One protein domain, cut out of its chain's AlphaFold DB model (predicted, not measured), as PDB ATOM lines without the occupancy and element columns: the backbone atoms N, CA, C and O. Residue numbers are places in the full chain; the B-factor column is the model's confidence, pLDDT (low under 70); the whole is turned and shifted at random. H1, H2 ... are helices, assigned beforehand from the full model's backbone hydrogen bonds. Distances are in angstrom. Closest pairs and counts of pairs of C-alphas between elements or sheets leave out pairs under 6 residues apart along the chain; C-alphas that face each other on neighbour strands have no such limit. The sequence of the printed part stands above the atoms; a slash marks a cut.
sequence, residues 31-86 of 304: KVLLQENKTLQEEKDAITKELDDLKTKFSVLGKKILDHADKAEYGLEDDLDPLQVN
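What this domain is: This is residues 31 to 86 of the 304 residues of the protein "uncharacterized protein LOC106157437" of Lingula unguis (UniProt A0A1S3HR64). One long helix, H1, makes nearly the whole length of a rod; past its last residue the chain turns through the very short H2, and residues 75 to 86, with no named element, fold back over the last part of H1. Residues 31 to 54 of H1 stick out free as an arm. The printed part has 56 residues and is all helix, H1 then H2, with no named strand. It is extended, with a radius of gyration of the C-alphas of 18.5 A and spans of 60 by 16 by 13 A.

Where its parts are: Find C-alpha 31 at (-16.177, 19.783, 4.526); from there H1, residues 31 to 68, runs 56.0 A to C-alpha 68 at (-45.195, 27.364, -42.788). H2, residues 71 to 74, ends at C-alpha 74 at (-54.660, 21.722, -36.275).

How they stand to each other: H1 and H2 meet only through their link, a tight one of 2 residues. In H1 every O i to N i+4 pair is within hydrogen-bond range; H2 is too short for such a pair.

The domain as a whole: Look at Lys 31 and Ala 72 for the two C-alphas farthest apart, 59.8 A. The printed part has no cut, and no printed residue is under 70 in pLDDT.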
ATOM      1  N   LYS A  31     -16.934  19.278   5.684       85.25
ATOM      2  CA  LYS A  31     -16.177  19.783   4.526       85.25
ATOM      3  C   LYS A  31     -16.484  19.014   3.240       85.25
ATOM      4  O   LYS A  31     -16.610  19.644   2.198       85.25
ATOM      5  N   VAL A  32     -16.614  17.688   3.318       87.19
ATOM      6  CA  VAL A  32     -16.974  16.847   2.162       87.19
ATOM      7  C   VAL A  32     -18.376  17.201   1.662       87.19
ATOM      8  O   VAL A  32     -18.536  17.488   0.483       87.19
ATOM      9  N   LEU A  33     -19.357  17.307   2.564       88.44
ATOM     10  CA  LEU A  33     -20.732  17.680   2.210       88.44
ATOM     11  C   LEU A  33     -20.852  19.106   1.651       88.44
ATOM     12  O   LEU A  33     -21.688  19.357   0.789       88.44
ATOM     13  N   LEU A  34     -20.034  20.051   2.126       89.94
ATOM     14  CA  LEU A  34     -19.972  21.407   1.567       89.94
ATOM     15  C   LEU A  34     -19.419  21.411   0.140       89.94
ATOM     16  O   LEU A  34     -19.937  22.131  -0.710       89.94
ATOM     17  N   GLN A  35     -18.383  20.612  -0.116       91.56
ATOM     18  CA  GLN A  35     -17.805  20.480  -1.450       91.56
ATOM     19  C   GLN A  35     -18.797  19.820  -2.417       91.56
ATOM     20  O   GLN A  35     -18.957  20.306  -3.530       91.56
ATOM     21  N   GLU A  36     -19.495  18.772  -1.978       92.69
ATOM     22  CA  GLU A  36     -20.496  18.058  -2.779       92.69
ATOM     23  C   GLU A  36     -21.733  18.919  -3.077       92.69
ATOM     24  O   GLU A  36     -22.213  18.953  -4.206       92.69
ATOM     25  N   ASN A  37     -22.217  19.701  -2.104       90.56
ATOM     26  CA  ASN A  37     -23.270  20.688  -2.365       90.56
ATOM     27  C   ASN A  37     -22.829  21.731  -3.392       90.56
ATOM     28  O   ASN A  37     -23.626  22.146  -4.227       90.56
ATOM     29  N   LYS A  38     -21.562  22.160  -3.332       94.31
ATOM     30  CA  LYS A  38     -21.021  23.113  -4.299       94.31
ATOM     31  C   LYS A  38     -20.988  22.513  -5.706       94.31
ATOM     32  O   LYS A  38     -21.458  23.167  -6.629       94.31
ATOM     33  N   THR A  39     -20.507  21.278  -5.866       94.00
ATOM     34  CA  THR A  39     -20.490  20.605  -7.175       94.00
ATOM     35  C   THR A  39     -21.898  20.343  -7.705       94.00
ATOM     36  O   THR A  39     -22.164  20.627  -8.865       94.00
ATOM     37  N   LEU A  40     -22.833  19.897  -6.859       94.38
ATOM     38  CA  LEU A  40     -24.230  19.691  -7.260       94.38
ATOM     39  C   LEU A  40     -24.921  21.000  -7.658       94.38
ATOM     40  O   LEU A  40     -25.761  21.011  -8.555       94.38
ATOM     41  N   GLN A  41     -24.578  22.110  -7.002       93.75
ATOM     42  CA  GLN A  41     -25.090  23.425  -7.368       93.75
ATOM     43  C   GLN A  41     -24.532  23.878  -8.725       93.75
ATOM     44  O   GLN A  41     -25.301  24.333  -9.565       93.75
ATOM     45  N   GLU A  42     -23.232  23.685  -8.969       94.50
ATOM     46  CA  GLU A  42     -22.602  23.963 -10.267       94.50
ATOM     47  C   GLU A  42     -23.215  23.106 -11.394       94.50
ATOM     48  O   GLU A  42     -23.532  23.634 -12.462       94.50
ATOM     49  N   GLU A  43     -23.467  21.814 -11.154       94.94
ATOM     50  CA  GLU A  43     -24.144  20.922 -12.109       94.94
ATOM     51  C   GLU A  43     -25.591  21.345 -12.374       94.94
ATOM     52  O   GLU A  43     -26.030  21.393 -13.524       94.94
ATOM     53  N   LYS A  44     -26.340  21.699 -11.325       93.94
ATOM     54  CA  LYS A  44     -27.709  22.206 -11.461       93.94
ATOM     55  C   LYS A  44     -27.742  23.481 -12.302       93.94
ATOM     56  O   LYS A  44     -28.616  23.614 -13.162       93.94
ATOM     57  N   ASP A  45     -26.813  24.402 -12.071       94.31
ATOM     58  CA  ASP A  45     -26.737  25.667 -12.802       94.31
ATOM     59  C   ASP A  45     -26.359  25.426 -14.276       94.31
ATOM     60  O   ASP A  45     -26.951  26.033 -15.173       94.31
ATOM     61  N   ALA A  46     -25.456  24.476 -14.547       95.62
ATOM     62  CA  ALA A  46     -25.104  24.056 -15.903       95.62
ATOM     63  C   ALA A  46     -26.297  23.434 -16.652       95.62
ATOM     64  O   ALA A  46     -26.622  23.873 -17.756       95.62
ATOM     65  N   ILE A  47     -27.005  22.483 -16.033       95.50
ATOM     66  CA  ILE A  47     -28.194  21.840 -16.622       95.50
ATOM     67  C   ILE A  47     -29.305  22.868 -16.869       95.50
ATOM     68  O   ILE A  47     -29.967  22.833 -17.905       95.50
ATOM     69  N   THR A  48     -29.510  23.809 -15.942       95.00
ATOM     70  CA  THR A  48     -30.514  24.875 -16.105       95.00
ATOM     71  C   THR A  48     -30.190  25.752 -17.315       95.00
ATOM     72  O   THR A  48     -31.080  26.054 -18.110       95.00
ATOM     73  N   LYS A  49     -28.913  26.095 -17.511       95.88
ATOM     74  CA  LYS A  49     -28.468  26.865 -18.674       95.88
ATOM     75  C   LYS A  49     -28.678  26.105 -19.987       95.88
ATOM     76  O   LYS A  49     -29.186  26.677 -20.946       95.88
ATOM     77  N   GLU A  50     -28.327  24.820 -20.033       96.12
ATOM     78  CA  GLU A  50     -28.550  23.986 -21.222       96.12
ATOM     79  C   GLU A  50     -30.036  23.847 -21.566       96.12
ATOM     80  O   GLU A  50     -30.408  23.899 -22.741       96.12
ATOM     81  N   LEU A  51     -30.894  23.713 -20.551       94.62
ATOM     82  CA  LEU A  51     -32.343  23.658 -20.723       94.62
ATOM     83  C   LEU A  51     -32.881  24.946 -21.368       94.62
ATOM     84  O   LEU A  51     -33.713  24.872 -22.274       94.62
ATOM     85  N   ASP A  52     -32.414  26.113 -20.927       94.81
ATOM     86  CA  ASP A  52     -32.841  27.404 -21.476       94.81
ATOM     87  C   ASP A  52     -32.341  27.615 -22.916       94.81
ATOM     88  O   ASP A  52     -33.099  28.076 -23.780       94.81
ATOM     89  N   ASP A  53     -31.119  27.175 -23.227       95.44
ATOM     90  CA  ASP A  53     -30.603  27.157 -24.601       95.44
ATOM     91  C   ASP A  53     -31.445  26.240 -25.507       95.44
ATOM     92  O   ASP A  53     -31.774  26.603 -26.644       95.44
ATOM     93  N   LEU A  54     -31.830  25.056 -25.017       94.31
ATOM     94  CA  LEU A  54     -32.682  24.124 -25.759       94.31
ATOM     95  C   LEU A  54     -34.083  24.690 -25.991       94.31
ATOM     96  O   LEU A  54     -34.588  24.605 -27.111       94.31
ATOM     97  N   LYS A  55     -34.696  25.310 -24.975       94.75
ATOM     98  CA  LYS A  55     -35.999  25.982 -25.109       94.75
ATOM     99  C   LYS A  55     -35.950  27.093 -26.147       94.75
ATOM    100  O   LYS A  55     -36.862  27.199 -26.962       94.75
ATOM    101  N   THR A  56     -34.876  27.879 -26.160       94.75
ATOM    102  CA  THR A  56     -34.687  28.952 -27.143       94.75
ATOM    103  C   THR A  56     -34.611  28.385 -28.561       94.75
ATOM    104  O   THR A  56     -35.318  28.846 -29.459       94.75
ATOM    105  N   LYS A  57     -33.818  27.325 -28.767       94.38
ATOM    106  CA  LYS A  57     -33.727  26.637 -30.066       94.38
ATOM    107  C   LYS A  57     -35.068  26.038 -30.491       94.38
ATOM    108  O   LYS A  57     -35.451  26.177 -31.652       94.38
ATOM    109  N   PHE A  58     -35.779  25.402 -29.562       94.06
ATOM    110  CA  PHE A  58     -37.087  24.810 -29.823       94.06
ATOM    111  C   PHE A  58     -38.125  25.873 -30.182       94.06
ATOM    112  O   PHE A  58     -38.845  25.700 -31.157       94.06
ATOM    113  N   SER A  59     -38.151  27.002 -29.470       93.94
ATOM    114  CA  SER A  59     -39.044  28.126 -29.766       93.94
ATOM    115  C   SER A  59     -38.804  28.674 -31.177       93.94
ATOM    116  O   SER A  59     -39.742  28.806 -31.961       93.94
ATOM    117  N   VAL A  60     -37.541  28.893 -31.563       94.69
ATOM    118  CA  VAL A  60     -37.196  29.347 -32.923       94.69
ATOM    119  C   VAL A  60     -37.630  28.334 -33.985       94.69
ATOM    120  O   VAL A  60     -38.194  28.720 -35.010       94.69
ATOM    121  N   LEU A  61     -37.365  27.043 -33.768       93.25
ATOM    122  CA  LEU A  61     -37.725  25.993 -34.722       93.25
ATOM    123  C   LEU A  61     -39.245  25.837 -34.840       93.25
ATOM    124  O   LEU A  61     -39.775  25.804 -35.946       93.25
ATOM    125  N   GLY A  62     -39.940  25.773 -33.707       94.25
ATOM    126  CA  GLY A  62     -41.386  25.623 -33.655       94.25
ATOM    127  C   GLY A  62     -42.103  26.813 -34.284       94.25
ATOM    128  O   GLY A  62     -43.038  26.604 -35.050       94.25
ATOM    129  N   LYS A  63     -41.602  28.041 -34.090       93.75
ATOM    130  CA  LYS A  63     -42.130  29.226 -34.778       93.75
ATOM    131  C   LYS A  63     -42.004  29.103 -36.297       93.75
ATOM    132  O   LYS A  63     -42.989  29.276 -37.000       93.75
ATOM    133  N   LYS A  64     -40.835  28.691 -36.803       93.88
ATOM    134  CA  LYS A  64     -40.652  28.444 -38.245       93.88
ATOM    135  C   LYS A  64     -41.604  27.378 -38.786       93.88
ATOM    136  O   LYS A  64     -42.085  27.509 -39.906       93.88
ATOM    137  N   ILE A  65     -41.857  26.311 -38.026       93.50
ATOM    138  CA  ILE A  65     -42.808  25.270 -38.433       93.50
ATOM    139  C   ILE A  65     -44.224  25.851 -38.496       93.50
ATOM    140  O   ILE A  65     -44.897  25.658 -39.505       93.50
ATOM    141  N   LEU A  66     -44.651  26.596 -37.471       93.38
ATOM    142  CA  LEU A  66     -45.970  27.236 -37.413       93.38
ATOM    143  C   LEU A  66     -46.180  28.274 -38.524       93.38
ATOM    144  O   LEU A  66     -47.274  28.341 -39.077       93.38
ATOM    145  N   ASP A  67     -45.145  29.033 -38.889       91.62
ATOM    146  CA  ASP A  67     -45.198  30.026 -39.972       91.62
ATOM    147  C   ASP A  67     -45.429  29.382 -41.357       91.62
ATOM    148  O   ASP A  67     -45.935  30.026 -42.276       91.62
ATOM    149  N   HIS A  68     -45.066  28.105 -41.525       89.44
ATOM    150  CA  HIS A  68     -45.195  27.364 -42.788       89.44
ATOM    151  C   HIS A  68     -46.293  26.287 -42.779       89.44
ATOM    152  O   HIS A  68     -46.617  25.715 -43.830       89.44
ATOM    153  N   ALA A  69     -46.855  25.986 -41.611       89.31
ATOM    154  CA  ALA A  69     -47.918  25.011 -41.437       89.31
ATOM    155  C   ALA A  69     -49.304  25.638 -41.646       89.31
ATOM    156  O   ALA A  69     -49.507  26.840 -41.514       89.31
ATOM    157  N   ASP A  70     -50.278  24.794 -41.976       89.06
ATOM    158  CA  ASP A  70     -51.679  25.201 -42.050       89.06
ATOM    159  C   ASP A  70     -52.297  25.132 -40.647       89.06
ATOM    160  O   ASP A  70     -52.762  24.077 -40.215       89.06
ATOM    161  N   LYS A  71     -52.221  26.240 -39.898       90.38
ATOM    162  CA  LYS A  71     -52.649  26.309 -38.489       90.38
ATOM    163  C   LYS A  71     -54.126  25.944 -38.294       90.38
ATOM    164  O   LYS A  71     -54.474  25.334 -37.284       90.38
ATOM    165  N   ALA A  72     -54.975  26.245 -39.280       90.12
ATOM    166  CA  ALA A  72     -56.404  25.942 -39.237       90.12
ATOM    167  C   ALA A  72     -56.677  24.430 -39.197       90.12
ATOM    168  O   ALA A  72     -57.617  23.990 -38.537       90.12
ATOM    169  N   GLU A  73     -55.831  23.624 -39.846       90.75
ATOM    170  CA  GLU A  73     -55.967  22.163 -39.874       90.75
ATOM    171  C   GLU A  73     -55.755  21.524 -38.491       90.75
ATOM    172  O   GLU A  73     -56.321  20.473 -38.199       90.75
ATOM    173  N   TYR A  74     -54.968  22.177 -37.633       90.62
ATOM    174  CA  TYR A  74     -54.660  21.722 -36.275       90.62
ATOM    175  C   TYR A  74     -55.440  22.493 -35.199       90.62
ATOM    176  O   TYR A  74     -55.218  22.277 -34.011       90.62
ATOM    177  N   GLY A  75     -56.351  23.391 -35.596       90.19
ATOM    178  CA  GLY A  75     -57.138  24.203 -34.664       90.19
ATOM    179  C   GLY A  75     -56.296  25.160 -33.814       90.19
ATOM    180  O   GLY A  75     -56.649  25.415 -32.666       90.19
ATOM    181  N   LEU A  76     -55.173  25.651 -34.350       90.31
ATOM    182  CA  LEU A  76     -54.250  26.534 -33.637       90.31
ATOM    183  C   LEU A  76     -54.549  28.009 -33.932       90.31
ATOM    184  O   LEU A  76     -54.846  28.372 -35.070       90.31
ATOM    185  N   GLU A  77     -54.428  28.856 -32.910       90.81
ATOM    186  CA  GLU A  77     -54.504  30.316 -33.049       90.81
ATOM    187  C   GLU A  77     -53.211  30.895 -33.652       90.81
ATOM    188  O   GLU A  77     -52.148  30.269 -33.625       90.81
ATOM    189  N   ASP A  78     -53.290  32.110 -34.200       84.06
ATOM    190  CA  ASP A  78     -52.178  32.700 -34.952       84.06
ATOM    191  C   ASP A  78     -50.955  33.066 -34.099       84.06
ATOM    192  O   ASP A  78     -49.831  32.940 -34.594       84.06
ATOM    193  N   ASP A  79     -51.164  33.417 -32.829       85.62
ATOM    194  CA  ASP A  79     -50.131  33.906 -31.903       85.62
ATOM    195  C   ASP A  79     -49.701  32.860 -30.857       85.62
ATOM    196  O   ASP A  79     -49.246  33.197 -29.760       85.62
ATOM    197  N   LEU A  80     -49.847  31.570 -31.169       88.75
ATOM    198  CA  LEU A  80     -49.531  30.506 -30.218       88.75
ATOM    199  C   LEU A  80     -48.020  30.399 -29.946       88.75
ATOM    200  O   LEU A  80     -47.202  30.352 -30.868       88.75
ATOM    201  N   ASP A  81     -47.647  30.290 -28.668       89.94
ATOM    202  CA  ASP A  81     -46.268  29.996 -28.268       89.94
ATOM    203  C   ASP A  81     -45.905  28.557 -28.689       89.94
ATOM    204  O   ASP A  81     -46.579  27.610 -28.263       89.94
ATOM    205  N   PRO A  82     -44.829  28.350 -29.473       88.81
ATOM    206  CA  PRO A  82     -44.399  27.021 -29.894       88.81
ATOM    207  C   PRO A  82     -44.147  26.046 -28.739       88.81
ATOM    208  O   PRO A  82     -44.263  24.839 -28.934       88.81
ATOM    209  N   LEU A  83     -43.811  26.544 -27.543       90.56
ATOM    210  CA  LEU A  83     -43.601  25.712 -26.352       90.56
ATOM    211  C   LEU A  83     -44.899  25.119 -25.783       90.56
ATOM    212  O   LEU A  83     -44.831  24.194 -24.975       90.56
ATOM    213  N   GLN A  84     -46.063  25.641 -26.178       91.62
ATOM    214  CA  GLN A  84     -47.374  25.153 -25.739       91.62
ATOM    215  C   GLN A  84     -48.017  24.173 -26.726       91.62
ATOM    216  O   GLN A  84     -49.012  23.531 -26.391       91.62
ATOM    217  N   VAL A  85     -47.454  24.038 -27.929       91.25
ATOM    218  CA  VAL A  85     -47.945  23.106 -28.947       91.25
ATOM    219  C   VAL A  85     -47.566  21.677 -28.563       91.25
ATOM    220  O   VAL A  85     -46.439  21.411 -28.138       91.25
ATOM    221  N   ASN A  86     -48.495  20.735 -28.740       93.75
ATOM    222  CA  ASN A  86     -48.199  19.320 -28.558       93.75
ATOM    223  C   ASN A  86     -47.110  18.873 -29.551       93.75
ATOM    224  O   ASN A  86     -47.157  19.188 -30.743       93.75
TER     225      ASN A  86